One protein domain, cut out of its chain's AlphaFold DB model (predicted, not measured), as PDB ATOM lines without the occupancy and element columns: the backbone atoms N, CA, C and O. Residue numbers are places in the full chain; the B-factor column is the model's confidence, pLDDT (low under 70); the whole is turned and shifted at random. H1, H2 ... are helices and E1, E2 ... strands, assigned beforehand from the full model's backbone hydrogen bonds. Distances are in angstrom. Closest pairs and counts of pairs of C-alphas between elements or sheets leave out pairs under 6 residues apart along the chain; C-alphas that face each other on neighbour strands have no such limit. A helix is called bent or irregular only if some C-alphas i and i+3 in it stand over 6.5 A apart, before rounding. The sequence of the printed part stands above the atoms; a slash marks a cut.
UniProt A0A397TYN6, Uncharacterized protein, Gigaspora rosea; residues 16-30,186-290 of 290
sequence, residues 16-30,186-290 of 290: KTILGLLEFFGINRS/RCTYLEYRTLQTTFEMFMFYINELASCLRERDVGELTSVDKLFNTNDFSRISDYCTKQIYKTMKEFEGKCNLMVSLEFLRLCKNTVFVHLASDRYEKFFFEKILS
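What this domain is: This is residues 16 to 30 and 186 to 290 of the 290 residues of an uncharacterized protein of Gigaspora rosea (UniProt A0A397TYN6). Three long helices, H2, H4 and H5, run side by side with H2 touching both others; short H1 lies beside H4, H3 crosses near one end, and E1 follows H5. The 120 printed residues, mostly helix, run H1, H2, H3, H4, H5, E1. The whole is compact, radius of gyration of the C-alphas 15.4 A, and flat, 43 by 43 by 22 A.

Where its parts are: Find C-alpha 16 at (46.022, 63.793, 284.147), where H1, residues 16 to 24, begins. H2, residues 189 to 217, 41.6 A, is irregular: C-alphas 210 and 213 are 7.4 A apart. Then come H3, 223 to 228, H4, 233 to 251, H5, 257 to 276, and E1, 284 to 286, ending at (40.511, 80.769, 274.743).

How they stand to each other: H1 touches H4 with H4's residues 237 to 241 alone, closest C-alphas Thr 17 and Asp 238, 6.5 A. H2 touches H4, opposite ways at a shallow 7 degrees, closest C-alphas Tyr 205 and Cys 240, 5.2 A. Every O i to N i+4 pair is within hydrogen-bond range in H1, H3 and H5; H2 has 23 of 25, H4 14 of 15.

The domain as a whole: Residues 31 to 185 are cut out, a 32.7 A gap between C-alphas 30 and 186. Residues 213 to 231, 279 and 289 to 290 have pLDDT under 70.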
ATOM      1  N   LYS A  16      45.078  64.150 283.071       88.19
ATOM      2  CA  LYS A  16      46.022  63.793 284.147       88.19
ATOM      3  C   LYS A  16      47.472  63.704 283.655       88.19
ATOM      4  O   LYS A  16      48.366  64.239 284.309       88.19
ATOM      5  N   THR A  17      47.708  63.036 282.525       90.44
ATOM      6  CA  THR A  17      49.048  62.910 281.926       90.44
ATOM      7  C   THR A  17      49.540  64.275 281.455       90.44
ATOM      8  O   THR A  17      50.666  64.664 281.766       90.44
ATOM      9  N   ILE A  18      48.667  65.043 280.793       90.56
ATOM     10  CA  ILE A  18      48.984  66.399 280.338       90.56
ATOM     11  C   ILE A  18      49.218  67.344 281.521       90.56
ATOM     12  O   ILE A  18      50.179  68.102 281.500       90.56
ATOM     13  N   LEU A  19      48.422  67.272 282.591       91.75
ATOM     14  CA  LEU A  19      48.632  68.080 283.795       91.75
ATOM     15  C   LEU A  19      50.013  67.827 284.409       91.75
ATOM     16  O   LEU A  19      50.693  68.788 284.757       91.75
ATOM     17  N   GLY A  20      50.459  66.569 284.481       93.94
ATOM     18  CA  GLY A  20      51.816  66.253 284.937       93.94
ATOM     19  C   GLY A  20      52.898  66.899 284.062       93.94
ATOM     20  O   GLY A  20      53.901  67.392 284.580       93.94
ATOM     21  N   LEU A  21      52.677  66.961 282.743       94.06
ATOM     22  CA  LEU A  21      53.577  67.644 281.809       94.06
ATOM     23  C   LEU A  21      53.592  69.161 282.053       94.06
ATOM     24  O   LEU A  21      54.659  69.774 282.054       94.06
ATOM     25  N   LEU A  22      52.428  69.768 282.304       93.81
ATOM     26  CA  LEU A  22      52.326  71.190 282.647       93.81
ATOM     27  C   LEU A  22      53.040  71.506 283.965       93.81
ATOM     28  O   LEU A  22      53.779  72.487 284.030       93.81
ATOM     29  N   GLU A  23      52.864  70.668 284.987       94.75
ATOM     30  CA  GLU A  23      53.543  70.793 286.281       94.75
ATOM     31  C   GLU A  23      55.065  70.705 286.122       94.75
ATOM     32  O   GLU A  23      55.784  71.537 286.675       94.75
ATOM     33  N   PHE A  24      55.556  69.778 285.292       94.25
ATOM     34  CA  PHE A  24      56.982  69.639 284.987       94.25
ATOM     35  C   PHE A  24      57.587  70.917 284.378       94.25
ATOM     36  O   PHE A  24      58.679  71.328 284.763       94.25
ATOM     37  N   PHE A  25      56.873  71.580 283.462       93.62
ATOM     38  CA  PHE A  25      57.320  72.836 282.838       93.62
ATOM     39  C   PHE A  25      56.906  74.103 283.612       93.62
ATOM     40  O   PHE A  25      57.192  75.223 283.171       93.62
ATOM     41  N   GLY A  26      56.219  73.965 284.751       93.56
ATOM     42  CA  GLY A  26      55.685  75.093 285.516       93.56
ATOM     43  C   GLY A  26      54.725  75.965 284.696       93.56
ATOM     44  O   GLY A  26      54.831  77.197 284.716       93.56
ATOM     45  N   ILE A  27      53.854  75.343 283.900       94.31
ATOM     46  CA  ILE A  27      52.805  76.011 283.119       94.31
ATOM     47  C   ILE A  27      51.531  76.067 283.964       94.31
ATOM     48  O   ILE A  27      51.045  75.052 284.458       94.31
ATOM     49  N   ASN A  28      50.981  77.269 284.127       93.25
ATOM     50  CA  ASN A  28      49.748  77.472 284.878       93.25
ATOM     51  C   ASN A  28      48.538  76.920 284.113       93.25
ATOM     52  O   ASN A  28      48.508  76.919 282.886       93.25
ATOM     53  N   ARG A  29      47.480  76.550 284.843       92.44
ATOM     54  CA  ARG A  29      46.190  76.158 284.241       92.44
ATOM     55  C   ARG A  29      45.464  77.311 283.541       92.44
ATOM     56  O   ARG A  29      44.505  77.074 282.821       92.44
ATOM     57  N   SER A  30      45.903  78.546 283.766       93.94
ATOM     58  CA  SER A  30      45.464  79.735 283.043       93.94
ATOM     59  C   SER A  30      46.702  80.487 282.572       93.94
ATOM     60  O   SER A  30      47.579  80.788 283.387       93.94
ATOM     61  N   ARG A 186      75.588  83.316 274.440       73.75
ATOM     62  CA  ARG A 186      76.690  82.573 273.832       73.75
ATOM     63  C   ARG A 186      76.661  81.126 274.309       73.75
ATOM     64  O   ARG A 186      76.634  80.861 275.511       73.75
ATOM     65  N   CYS A 187      76.712  80.203 273.361       76.69
ATOM     66  CA  CYS A 187      76.970  78.792 273.611       76.69
ATOM     67  C   CYS A 187      78.216  78.351 272.838       76.69
ATOM     68  O   CYS A 187      78.602  78.947 271.830       76.69
ATOM     69  N   THR A 188      78.866  77.306 273.330       79.62
ATOM     70  CA  THR A 188      79.878  76.573 272.576       79.62
ATOM     71  C   THR A 188      79.216  75.763 271.465       79.62
ATOM     72  O   THR A 188      78.038  75.411 271.532       79.62
ATOM     73  N   TYR A 189      79.998  75.392 270.452       74.44
ATOM     74  CA  TYR A 189      79.518  74.524 269.377       74.44
ATOM     75  C   TYR A 189      78.958  73.186 269.900       74.44
ATOM     76  O   TYR A 189      77.951  72.693 269.398       74.44
ATOM     77  N   LEU A 190      79.570  72.606 270.940       80.19
ATOM     78  CA  LEU A 190      79.104  71.349 271.528       80.19
ATOM     79  C   LEU A 190      77.766  71.514 272.267       80.19
ATOM     80  O   LEU A 190      76.874  70.676 272.111       80.19
ATOM     81  N   GLU A 191      77.609  72.598 273.031       80.75
ATOM     82  CA  GLU A 191      76.340  72.952 273.679       80.75
ATOM     83  C   GLU A 191      75.239  73.158 272.634       80.75
ATOM     84  O   GLU A 191      74.166  72.570 272.752       80.75
ATOM     85  N   TYR A 192      75.531  73.901 271.562       79.06
ATOM     86  CA  TYR A 192      74.608  74.118 270.450       79.06
ATOM     87  C   TYR A 192      74.122  72.808 269.828       79.06
ATOM     88  O   TYR A 192      72.922  72.597 269.681       79.06
ATOM     89  N   ARG A 193      75.039  71.894 269.494       79.06
ATOM     90  CA  ARG A 193      74.685  70.604 268.882       79.06
ATOM     91  C   ARG A 193      73.887  69.709 269.828       79.06
ATOM     92  O   ARG A 193      72.962  69.022 269.388       79.06
ATOM     93  N   THR A 194      74.218  69.739 271.117       83.56
ATOM     94  CA  THR A 194      73.468  69.025 272.161       83.56
ATOM     95  C   THR A 194      72.041  69.555 272.250       83.56
ATOM     96  O   THR A 194      71.088  68.776 272.218       83.56
ATOM     97  N   LEU A 195      71.889  70.878 272.298       84.56
ATOM     98  CA  LEU A 195      70.594  71.545 272.341       84.56
ATOM     99  C   LEU A 195      69.767  71.327 271.091       84.56
ATOM    100  O   LEU A 195      68.584  71.039 271.208       84.56
ATOM    101  N   GLN A 196      70.384  71.406 269.918       81.81
ATOM    102  CA  GLN A 196      69.727  71.112 268.654       81.81
ATOM    103  C   GLN A 196      69.112  69.713 268.680       81.81
ATOM    104  O   GLN A 196      67.911  69.570 268.483       81.81
ATOM    105  N   THR A 197      69.910  68.701 269.023       81.94
ATOM    106  CA  THR A 197      69.447  67.306 269.060       81.94
ATOM    107  C   THR A 197      68.330  67.125 270.092       81.94
ATOM    108  O   THR A 197      67.307  66.501 269.816       81.94
ATOM    109  N   THR A 198      68.500  67.721 271.275       88.31
ATOM    110  CA  THR A 198      67.507  67.678 272.356       88.31
ATOM    111  C   THR A 198      66.197  68.336 271.921       88.31
ATOM    112  O   THR A 198      65.125  67.779 272.139       88.31
ATOM    113  N   PHE A 199      66.274  69.507 271.289       86.94
ATOM    114  CA  PHE A 199      65.105  70.264 270.862       86.94
ATOM    115  C   PHE A 199      64.368  69.589 269.719       86.94
ATOM    116  O   PHE A 199      63.146  69.553 269.733       86.94
ATOM    117  N   GLU A 200      65.090  69.029 268.750       83.00
ATOM    118  CA  GLU A 200      64.499  68.273 267.648       83.00
ATOM    119  C   GLU A 200      63.727  67.059 268.186       83.00
ATOM    120  O   GLU A 200      62.564  66.871 267.829       83.00
ATOM    121  N   MET A 201      64.314  66.287 269.112       84.75
ATOM    122  CA  MET A 201      63.627  65.158 269.756       84.75
ATOM    123  C   MET A 201      62.412  65.611 270.569       84.75
ATOM    124  O   MET A 201      61.340  65.014 270.483       84.75
ATOM    125  N   PHE A 202      62.564  66.680 271.348       90.19
ATOM    126  CA  PHE A 202      61.480  67.263 272.127       90.19
ATOM    127  C   PHE A 202      60.319  67.726 271.228       90.19
ATOM    128  O   PHE A 202      59.164  67.387 271.491       90.19
ATOM    129  N   MET A 203      60.629  68.435 270.140       86.62
ATOM    130  CA  MET A 203      59.671  68.925 269.147       86.62
ATOM    131  C   MET A 203      58.967  67.788 268.409       86.62
ATOM    132  O   MET A 203      57.768  67.879 268.161       86.62
ATOM    133  N   PHE A 204      59.677  66.702 268.106       82.75
ATOM    134  CA  PHE A 204      59.064  65.503 267.551       82.75
ATOM    135  C   PHE A 204      57.995  64.948 268.503       82.75
ATOM    136  O   PHE A 204      56.838  64.828 268.117       82.75
ATOM    137  N   TYR A 205      58.337  64.674 269.767       87.44
ATOM    138  CA  TYR A 205      57.383  64.050 270.692       87.44
ATOM    139  C   TYR A 205      56.217  64.964 271.084       87.44
ATOM    140  O   TYR A 205      55.108  64.462 271.269       87.44
ATOM    141  N   ILE A 206      56.429  66.280 271.202       88.69
ATOM    142  CA  ILE A 206      55.325  67.215 271.470       88.69
ATOM    143  C   ILE A 206      54.403  67.354 270.256       88.69
ATOM    144  O   ILE A 206      53.190  67.436 270.428       88.69
ATOM    145  N   ASN A 207      54.950  67.323 269.034       82.44
ATOM    146  CA  ASN A 207      54.152  67.331 267.815       82.44
ATOM    147  C   ASN A 207      53.342  66.038 267.691       82.44
ATOM    148  O   ASN A 207      52.136  66.126 267.537       82.44
ATOM    149  N   GLU A 208      53.958  64.866 267.879       81.12
ATOM    150  CA  GLU A 208      53.259  63.571 267.854       81.12
ATOM    151  C   GLU A 208      52.170  63.481 268.934       81.12
ATOM    152  O   GLU A 208      51.105  62.922 268.689       81.12
ATOM    153  N   LEU A 209      52.409  64.050 270.124       86.19
ATOM    154  CA  LEU A 209      51.399  64.158 271.181       86.19
ATOM    155  C   LEU A 209      50.209  65.026 270.741       86.19
ATOM    156  O   LEU A 209      49.062  64.641 270.946       86.19
ATOM    157  N   ALA A 210      50.485  66.199 270.171       80.31
ATOM    158  CA  ALA A 210      49.476  67.201 269.845       80.31
ATOM    159  C   ALA A 210      48.704  66.874 268.550       80.31
ATOM    160  O   ALA A 210      47.507  67.148 268.449       80.31
ATOM    161  N   SER A 211      49.365  66.277 267.558       76.19
ATOM    162  CA  SER A 211      48.796  66.014 266.234       76.19
ATOM    163  C   SER A 211      48.088  64.668 266.111       76.19
ATOM    164  O   SER A 211      47.283  64.518 265.196       76.19
ATOM    165  N   CYS A 212      48.311  63.722 267.033       73.31
ATOM    166  CA  CYS A 212      47.786  62.356 266.939       73.31
ATOM    167  C   CYS A 212      46.280  62.269 266.673       73.31
ATOM    168  O   CYS A 212      45.862  61.529 265.785       73.31
ATOM    169  N   LEU A 213      45.464  63.037 267.396       66.81
ATOM    170  CA  LEU A 213      44.012  62.983 267.218       66.81
ATOM    171  C   LEU A 213      43.558  63.629 265.905       66.81
ATOM    172  O   LEU A 213      42.717  63.052 265.222       66.81
ATOM    173  N   ARG A 214      44.162  64.759 265.503       69.88
ATOM    174  CA  ARG A 214      43.876  65.384 264.202       69.88
ATOM    175  C   ARG A 214      44.250  64.451 263.054       69.88
ATOM    176  O   ARG A 214      43.450  64.259 262.149       69.88
ATOM    177  N   GLU A 215      45.468  63.914 263.072       66.31
ATOM    178  CA  GLU A 215      45.973  63.037 262.009       66.31
ATOM    179  C   GLU A 215      45.073  61.808 261.852       66.31
ATOM    180  O   GLU A 215      44.667  61.495 260.732       66.31
ATOM    181  N   ARG A 216      44.625  61.210 262.965       63.94
ATOM    182  CA  ARG A 216      43.650  60.112 262.943       63.94
ATOM    183  C   ARG A 216      42.364  60.490 262.208       63.94
ATOM    184  O   ARG A 216      41.874  59.703 261.399       63.94
ATOM    185  N   ASP A 217      41.814  61.669 262.485       62.88
ATOM    186  CA  ASP A 217      40.532  62.102 261.924       62.88
ATOM    187  C   ASP A 217      40.607  62.371 260.402       62.88
ATOM    188  O   ASP A 217      39.582  62.326 259.720       62.88
ATOM    189  N   VAL A 218      41.813  62.563 259.844       60.78
ATOM    190  CA  VAL A 218      42.067  62.677 258.391       60.78
ATOM    191  C   VAL A 218      42.664  61.408 257.761       60.78
ATOM    192  O   VAL A 218      42.980  61.398 256.572       60.78
ATOM    193  N   GLY A 219      42.779  60.314 258.522       57.75
ATOM    194  CA  GLY A 219      43.292  59.025 258.041       57.75
ATOM    195  C   GLY A 219      44.820  58.919 257.975       57.75
ATOM    196  O   GLY A 219      45.341  57.961 257.402       57.75
ATOM    197  N   GLU A 220      45.543  59.867 258.569       57.84
ATOM    198  CA  GLU A 220      46.990  59.805 258.760       57.84
ATOM    199  C   GLU A 220      47.321  59.194 260.132       57.84
ATOM    200  O   GLU A 220      46.633  59.412 261.124       57.84
ATOM    201  N   LEU A 221      48.385  58.391 260.205       57.59
ATOM    202  CA  LEU A 221      48.879  57.854 261.476       57.59
ATOM    203  C   LEU A 221      50.217  58.505 261.806       57.59
ATOM    204  O   LEU A 221      51.151  58.434 260.990       57.59
ATOM    205  N   THR A 222      50.326  59.044 263.022       61.81
ATOM    206  CA  THR A 222      51.600  59.538 263.548       61.81
ATOM    207  C   THR A 222      52.627  58.403 263.594       61.81
ATOM    208  O   THR A 222      52.302  57.209 263.542       61.81
ATOM    209  N   SER A 223      53.908  58.752 263.689       66.25
ATOM    210  CA  SER A 223      54.969  57.737 263.745       66.25
ATOM    211  C   SER A 223      54.871  56.895 265.020       66.25
ATOM    212  O   SER A 223      55.141  55.696 264.989       66.25
ATOM    213  N   VAL A 224      54.432  57.504 266.125       69.69
ATOM    214  CA  VAL A 224      54.196  56.836 267.407       69.69
ATOM    215  C   VAL A 224      52.951  55.949 267.370       69.69
ATOM    216  O   VAL A 224      52.989  54.852 267.924       69.69
ATOM    217  N   ASP A 225      51.877  56.347 266.687       65.38
ATOM    218  CA  ASP A 225      50.695  55.485 266.553       65.38
ATOM    219  C   ASP A 225      51.023  54.216 265.746       65.38
ATOM    220  O   ASP A 225      50.732  53.096 266.172       65.38
ATOM    221  N   LYS A 226      51.788  54.365 264.654       69.25
ATOM    222  CA  LYS A 226      52.320  53.232 263.871       69.25
ATOM    223  C   LYS A 226      53.191  52.277 264.694       69.25
ATOM    224  O   LYS A 226      53.244  51.091 264.382       69.25
ATOM    225  N   LEU A 227      53.890  52.765 265.725       68.19
ATOM    226  CA  LEU A 227      54.692  51.913 266.613       68.19
ATOM    227  C   LEU A 227      53.821  51.037 267.517       68.19
ATOM    228  O   LEU A 227      54.226  49.928 267.867       68.19
ATOM    229  N   PHE A 228      52.647  51.524 267.921       68.62
ATOM    230  CA  PHE A 228      51.783  50.800 268.847       68.62
ATOM    231  C   PHE A 228      50.692  49.981 268.160       68.62
ATOM    232  O   PHE A 228      50.271  48.983 268.742       68.62
ATOM    233  N   ASN A 229      50.257  50.347 266.948       67.19
ATOM    234  CA  ASN A 229      49.116  49.732 266.253       67.19
ATOM    235  C   ASN A 229      47.852  49.661 267.134       67.19
ATOM    236  O   ASN A 229      47.050  48.736 267.001       67.19
ATOM    237  N   THR A 230      47.703  50.579 268.094       64.25
ATOM    238  CA  THR A 230      46.648  50.485 269.113       64.25
ATOM    239  C   THR A 230      45.548  51.523 268.963       64.25
ATOM    240  O   THR A 230      44.548  51.378 269.662       64.25
ATOM    241  N   ASN A 231      45.689  52.536 268.090       64.94
ATOM    242  CA  ASN A 231      44.754  53.669 267.967       64.94
ATOM    243  C   ASN A 231      44.364  54.269 269.342       64.94
ATOM    244  O   ASN A 231      43.275  54.819 269.520       64.94
ATOM    245  N   ASP A 232      45.235  54.113 270.345       77.62
ATOM    246  CA  ASP A 232      44.959  54.407 271.750       77.62
ATOM    247  C   ASP A 232      45.723  55.663 272.138       77.62
ATOM    248  O   ASP A 232      46.911  55.623 272.479       77.62
ATOM    249  N   PHE A 233      45.013  56.785 272.076       78.81
ATOM    250  CA  PHE A 233      45.575  58.089 272.385       78.81
ATOM    251  C   PHE A 233      46.142  58.159 273.807       78.81
ATOM    252  O   PHE A 233      47.182  58.777 274.000       78.81
ATOM    253  N   SER A 234      45.558  57.451 274.781       82.75
ATOM    254  CA  SER A 234      46.075  57.441 276.154       82.75
ATOM    255  C   SER A 234      47.463  56.781 276.230       82.75
ATOM    256  O   SER A 234      48.355  57.234 276.951       82.75
ATOM    257  N   ARG A 235      47.695  55.727 275.435       83.62
ATOM    258  CA  ARG A 235      49.005  55.066 275.345       83.62
ATOM    259  C   ARG A 235      50.041  55.943 274.641       83.62
ATOM    260  O   ARG A 235      51.196  55.989 275.071       83.62
ATOM    261  N   ILE A 236      49.625  56.644 273.588       83.12
ATOM    262  CA  ILE A 236      50.467  57.596 272.854       83.12
ATOM    263  C   ILE A 236      50.840  58.765 273.768       83.12
ATOM    264  O   ILE A 236      52.022  59.096 273.878       83.12
ATOM    265  N   SER A 237      49.871  59.321 274.503       87.00
ATOM    266  CA  SER A 237      50.106  60.445 275.407       87.00
ATOM    267  C   SER A 237      51.093  60.098 276.511       87.00
ATOM    268  O   SER A 237      52.022  60.863 276.783       87.00
ATOM    269  N   ASP A 238      50.949  58.914 277.105       88.88
ATOM    270  CA  ASP A 238      51.859  58.427 278.139       88.88
ATOM    271  C   ASP A 238      53.270  58.184 277.597       88.88
ATOM    272  O   ASP A 238      54.258  58.498 278.267       88.88
ATOM    273  N   TYR A 239      53.386  57.622 276.391       89.81
ATOM    274  CA  TYR A 239      54.682  57.371 275.773       89.81
ATOM    275  C   TYR A 239      55.403  58.673 275.421       89.81
ATOM    276  O   TYR A 239      56.536  58.866 275.870       89.81
ATOM    277  N   CYS A 240      54.755  59.582 274.688       90.44
ATOM    278  CA  CYS A 240      55.344  60.865 274.303       90.44
ATOM    279  C   CYS A 240      55.755  61.678 275.534       90.44
ATOM    280  O   CYS A 240      56.878  62.172 275.591       90.44
ATOM    281  N   THR A 241      54.908  61.733 276.567       91.94
ATOM    282  CA  THR A 241      55.218  62.444 277.818       91.94
ATOM    283  C   THR A 241      56.450  61.858 278.520       91.94
ATOM    284  O   THR A 241      57.333  62.598 278.954       91.94
ATOM    285  N   LYS A 242      56.585  60.523 278.570       92.62
ATOM    286  CA  LYS A 242      57.788  59.865 279.115       92.62
ATOM    287  C   LYS A 242      59.043  60.169 278.300       92.62
ATOM    288  O   LYS A 242      60.100  60.383 278.895       92.62
ATOM    289  N   GLN A 243      58.945  60.182 276.970       92.88
ATOM    290  CA  GLN A 243      60.083  60.524 276.116       92.88
ATOM    291  C   GLN A 243      60.482  61.992 276.279       92.88
ATOM    292  O   GLN A 243      61.668  62.262 276.429       92.88
ATOM    293  N   ILE A 244      59.520  62.914 276.382       93.50
ATOM    294  CA  ILE A 244      59.785  64.328 276.687       93.50
ATOM    295  C   ILE A 244      60.571  64.453 277.998       93.50
ATOM    296  O   ILE A 244      61.628  65.079 278.014       93.50
ATOM    297  N   TYR A 245      60.130  63.809 279.084       94.00
ATOM    298  CA  TYR A 245      60.866  63.848 280.355       94.00
ATOM    299  C   TYR A 245      62.276  63.278 280.242       94.00
ATOM    300  O   TYR A 245      63.212  63.824 280.825       94.00
ATOM    301  N   LYS A 246      62.441  62.175 279.506       93.25
ATOM    302  CA  LYS A 246      63.750  61.568 279.278       93.25
ATOM    303  C   LYS A 246      64.671  62.522 278.514       93.25
ATOM    304  O   LYS A 246      65.774  62.783 278.980       93.25
ATOM    305  N   THR A 247      64.197  63.088 277.404       90.62
ATOM    306  CA  THR A 247      64.939  64.054 276.585       90.62
ATOM    307  C   THR A 247      65.345  65.285 277.396       90.62
ATOM    308  O   THR A 247      66.499  65.701 277.331       90.62
ATOM    309  N   MET A 248      64.449  65.833 278.224       91.19
ATOM    310  CA  MET A 248      64.777  66.995 279.060       91.19
ATOM    311  C   MET A 248      65.808  66.673 280.149       91.19
ATOM    312  O   MET A 248      66.698  67.482 280.396       91.19
ATOM    313  N   LYS A 249      65.750  65.480 280.755       88.75
ATOM    314  CA  LYS A 249      66.757  65.028 281.733       88.75
ATOM    315  C   LYS A 249      68.124  64.792 281.108       88.75
ATOM    316  O   LYS A 249      69.141  65.050 281.738       88.75
ATOM    317  N   GLU A 250      68.171  64.318 279.864       83.38
ATOM    318  CA  GLU A 250      69.432  64.120 279.145       83.38
ATOM    319  C   GLU A 250      70.181  65.432 278.892       83.38
ATOM    320  O   GLU A 250      71.382  65.392 278.643       83.38
ATOM    321  N   PHE A 251      69.511  66.580 278.962       84.06
ATOM    322  CA  PHE A 251      70.116  67.898 278.815       84.06
ATOM    323  C   PHE A 251      70.689  68.472 280.127       84.06
ATOM    324  O   PHE A 251      71.606  69.297 280.084       84.06
ATOM    325  N   GLU A 252      70.190  68.043 281.291       83.38
ATOM    326  CA  GLU A 252      70.556  68.626 282.586       83.38
ATOM    327  C   GLU A 252      72.079  68.628 282.818       83.38
ATOM    328  O   GLU A 252      72.763  67.613 282.683       83.38
ATOM    329  N   GLY A 253      72.627  69.801 283.151       81.62
ATOM    330  CA  GLY A 253      74.054  69.983 283.436       81.62
ATOM    331  C   GLY A 253      74.985  69.973 282.216       81.62
ATOM    332  O   GLY A 253      76.195  70.088 282.395       81.62
ATOM    333  N   LYS A 254      74.464  69.866 280.984       86.31
ATOM    334  CA  LYS A 254      75.284  69.852 279.754       86.31
ATOM    335  C   LYS A 254      75.551  71.226 279.146       86.31
ATOM    336  O   LYS A 254      76.350  71.328 278.216       86.31
ATOM    337  N   CYS A 255      74.884  72.267 279.627       86.19
ATOM    338  CA  CYS A 255      75.059  73.633 279.148       86.19
ATOM    339  C   CYS A 255      75.200  74.608 280.310       86.19
ATOM    340  O   CYS A 255      74.784  74.330 281.437       86.19
ATOM    341  N   ASN A 256      75.759  75.783 280.025       86.69
ATOM    342  CA  ASN A 256      75.795  76.863 280.997       86.69
ATOM    343  C   ASN A 256      74.376  77.277 281.440       86.69
ATOM    344  O   ASN A 256      73.375  77.027 280.760       86.69
ATOM    345  N   LEU A 257      74.293  77.922 282.606       88.69
ATOM    346  CA  LEU A 257      73.018  78.250 283.244       88.69
ATOM    347  C   LEU A 257      72.126  79.137 282.362       88.69
ATOM    348  O   LEU A 257      70.936  78.865 282.243       88.69
ATOM    349  N   MET A 258      72.686  80.161 281.713       86.69
ATOM    350  CA  MET A 258      71.912  81.103 280.892       86.69
ATOM    351  C   MET A 258      71.323  80.430 279.652       86.69
ATOM    352  O   MET A 258      70.140  80.592 279.362       86.69
ATOM    353  N   VAL A 259      72.132  79.624 278.961       86.25
ATOM    354  CA  VAL A 259      71.700  78.785 277.838       86.25
ATOM    355  C   VAL A 259      70.584  77.839 278.279       86.25
ATOM    356  O   VAL A 259      69.572  77.712 277.594       86.25
ATOM    357  N   SER A 260      70.738  77.222 279.451       89.12
ATOM    358  CA  SER A 260      69.757  76.281 279.992       89.12
ATOM    359  C   SER A 260      68.427  76.935 280.337       89.12
ATOM    360  O   SER A 260      67.379  76.376 280.030       89.12
ATOM    361  N   LEU A 261      68.446  78.127 280.932       89.94
ATOM    362  CA  LEU A 261      67.225  78.850 281.279       89.94
ATOM    363  C   LEU A 261      66.448  79.292 280.036       89.94
ATOM    364  O   LEU A 261      65.230  79.114 279.991       89.94
ATOM    365  N   GLU A 262      67.131  79.818 279.016       88.31
ATOM    366  CA  GLU A 262      66.467  80.201 277.764       88.31
ATOM    367  C   GLU A 262      65.934  78.983 277.008       88.31
ATOM    368  O   GLU A 262      64.808  79.014 276.511       88.31
ATOM    369  N   PHE A 263      66.675  77.874 277.011       89.31
ATOM    370  CA  PHE A 263      66.209  76.632 276.408       89.31
ATOM    371  C   PHE A 263      64.976  76.054 277.119       89.31
ATOM    372  O   PHE A 263      63.994  75.692 276.476       89.31
ATOM    373  N   LEU A 264      64.975  76.017 278.454       91.31
ATOM    374  CA  LEU A 264      63.816  75.563 279.232       91.31
ATOM    375  C   LEU A 264      62.597  76.461 279.007       91.31
ATOM    376  O   LEU A 264      61.473  75.965 278.907       91.31
ATOM    377  N   ARG A 265      62.813  77.774 278.885       90.12
ATOM    378  CA  ARG A 265      61.760  78.734 278.545       90.12
ATOM    379  C   ARG A 265      61.191  78.474 277.152       90.12
ATOM    380  O   ARG A 265      59.973  78.528 276.988       90.12
ATOM    381  N   LEU A 266      62.050  78.161 276.181       90.00
ATOM    382  CA  LEU A 266      61.639  77.773 274.837       90.00
ATOM    383  C   LEU A 266      60.747  76.529 274.877       90.00
ATOM    384  O   LEU A 266      59.615  76.576 274.403       90.00
ATOM    385  N   CYS A 267      61.209  75.454 275.523       91.81
ATOM    386  CA  CYS A 267      60.452  74.208 275.649       91.81
ATOM    387  C   CYS A 267      59.110  74.412 276.362       91.81
ATOM    388  O   CYS A 267      58.085  73.921 275.892       91.81
ATOM    389  N   LYS A 268      59.088  75.186 277.455       93.12
ATOM    390  CA  LYS A 268      57.855  75.553 278.168       93.12
ATOM    391  C   LYS A 268      56.830  76.190 277.227       93.12
ATOM    392  O   LYS A 268      55.668  75.787 277.211       93.12
ATOM    393  N   ASN A 269      57.256  77.175 276.442       91.38
ATOM    394  CA  ASN A 269      56.370  77.870 275.515       91.38
ATOM    395  C   ASN A 269      55.897  76.950 274.386       91.38
ATOM    396  O   ASN A 269      54.721  76.994 274.027       91.38
ATOM    397  N   THR A 270      56.773  76.082 273.876       90.75
ATOM    398  CA  THR A 270      56.406  75.065 272.889       90.75
ATOM    399  C   THR A 270      55.289  74.158 273.393       90.75
ATOM    400  O   THR A 270      54.323  73.960 272.656       90.75
ATOM    401  N   VAL A 271      55.403  73.623 274.620       91.81
ATOM    402  CA  VAL A 271      54.366  72.760 275.215       91.81
ATOM    403  C   VAL A 271      53.031  73.490 275.228       91.81
ATOM    404  O   VAL A 271      52.039  72.961 274.734       91.81
ATOM    405  N   PHE A 272      53.008  74.717 275.748       92.25
ATOM    406  CA  PHE A 272      51.781  75.501 275.812       92.25
ATOM    407  C   PHE A 272      51.168  75.735 274.420       92.25
ATOM    408  O   PHE A 272      49.999  75.427 274.212       92.25
ATOM    409  N   VAL A 273      51.954  76.231 273.457       90.00
ATOM    410  CA  VAL A 273      51.472  76.558 272.105       90.00
ATOM    411  C   VAL A 273      50.893  75.331 271.397       90.00
ATOM    412  O   VAL A 273      49.813  75.420 270.815       90.00
ATOM    413  N   HIS A 274      51.565  74.178 271.477       88.62
ATOM    414  CA  HIS A 274      51.087  72.945 270.840       88.62
ATOM    415  C   HIS A 274      49.799  72.418 271.482       88.62
ATOM    416  O   HIS A 274      48.955  71.873 270.785       88.62
ATOM    417  N   LEU A 275      49.616  72.622 272.788       88.69
ATOM    418  CA  LEU A 275      48.396  72.231 273.495       88.69
ATOM    419  C   LEU A 275      47.265  73.272 273.393       88.69
ATOM    420  O   LEU A 275      46.155  73.000 273.844       88.69
ATOM    421  N   ALA A 276      47.524  74.461 272.845       88.12
ATOM    422  CA  ALA A 276      46.548  75.546 272.715       88.12
ATOM    423  C   ALA A 276      46.107  75.816 271.265       88.12
ATOM    424  O   ALA A 276      45.066  76.436 271.055       88.12
ATOM    425  N   SER A 277      46.884  75.379 270.271       84.06
ATOM    426  CA  SER A 277      46.604  75.645 268.856       84.06
ATOM    427  C   SER A 277      45.433  74.829 268.312       84.06
ATOM    428  O   SER A 277      45.291  73.641 268.580       84.06
ATOM    429  N   ASP A 278      44.628  75.472 267.466       77.19
ATOM    430  CA  ASP A 278      43.511  74.900 266.708       77.19
ATOM    431  C   ASP A 278      43.951  73.872 265.677       77.19
ATOM    432  O   ASP A 278      43.126  73.088 265.208       77.19
ATOM    433  N   ARG A 279      45.245  73.851 265.357       69.31
ATOM    434  CA  ARG A 279      45.866  72.845 264.505       69.31
ATOM    435  C   ARG A 279      45.988  71.475 265.190       69.31
ATOM    436  O   ARG A 279      46.305  70.507 264.504       69.31
ATOM    437  N   TYR A 280      45.779  71.374 266.503       73.19
ATOM    438  CA  TYR A 280      46.049  70.178 267.307       73.19
ATOM    439  C   TYR A 280      44.891  69.834 268.252       73.19
ATOM    440  O   TYR A 280      43.929  70.594 268.376       73.19
ATOM    441  N   GLU A 281      44.997  68.704 268.963       71.62
ATOM    442  CA  GLU A 281      44.120  68.461 270.110       71.62
ATOM    443  C   GLU A 281      44.373  69.529 271.179       71.62
ATOM    444  O   GLU A 281      45.400  69.534 271.863       71.62
ATOM    445  N   LYS A 282      43.406  70.432 271.349       79.06
ATOM    446  CA  LYS A 282      43.514  71.499 272.339       79.06
ATOM    447  C   LYS A 282      43.262  70.981 273.739       79.06
ATOM    448  O   LYS A 282      42.186  70.476 274.027       79.06
ATOM    449  N   PHE A 283      44.188  71.226 274.644       85.50
ATOM    450  CA  PHE A 283      43.955  71.145 276.082       85.50
ATOM    451  C   PHE A 283      43.791  72.526 276.709       85.50
ATOM    452  O   PHE A 283      43.480  72.621 277.889       85.50
ATOM    453  N   PHE A 284      43.986  73.589 275.932       88.44
ATOM    454  CA  PHE A 284      43.759  74.965 276.339       88.44
ATOM    455  C   PHE A 284      42.728  75.634 275.432       88.44
ATOM    456  O   PHE A 284      42.842  75.594 274.208       88.44
ATOM    457  N   PHE A 285      41.755  76.303 276.040       89.12
ATOM    458  CA  PHE A 285      40.699  77.021 275.335       89.12
ATOM    459  C   PHE A 285      40.794  78.511 275.619       89.12
ATOM    460  O   PHE A 285      41.012  78.926 276.759       89.12
ATOM    461  N   GLU A 286      40.622  79.325 274.580       87.88
ATOM    462  CA  GLU A 286      40.511  80.769 274.743       87.88
ATOM    463  C   GLU A 286      39.282  81.085 275.603       87.88
ATOM    464  O   GLU A 286      38.153  80.718 275.270       87.88
ATOM    465  N   LYS A 287      39.503  81.767 276.726       86.56
ATOM    466  CA  LYS A 287      38.434  82.254 277.586       86.56
ATOM    467  C   LYS A 287      37.719  83.384 276.858       86.56
ATOM    468  O   LYS A 287      38.241  84.493 276.763       86.56
ATOM    469  N   ILE A 288      36.508  83.114 276.383       79.69
ATOM    470  CA  ILE A 288      35.628  84.160 275.869       79.69
ATOM    471  C   ILE A 288      35.178  84.989 277.075       79.69
ATOM    472  O   ILE A 288      34.443  84.502 277.934       79.69
ATOM    473  N   LEU A 289      35.675  86.222 277.184       60.41
ATOM    474  CA  LEU A 289      35.152  87.188 278.144       60.41
ATOM    475  C   LEU A 289      33.789  87.645 277.607       60.41
ATOM    476  O   LEU A 289      33.734  88.401 276.641       60.41
ATOM    477  N   SER A 290      32.716  87.096 278.176       44.50
ATOM    478  CA  SER A 290      31.332  87.543 277.974       44.50
ATOM    479  C   SER A 290      31.093  88.897 278.623       44.50
ATOM    480  O   SER A 290      31.562  89.041 279.779       44.50
TER     481      SER A 290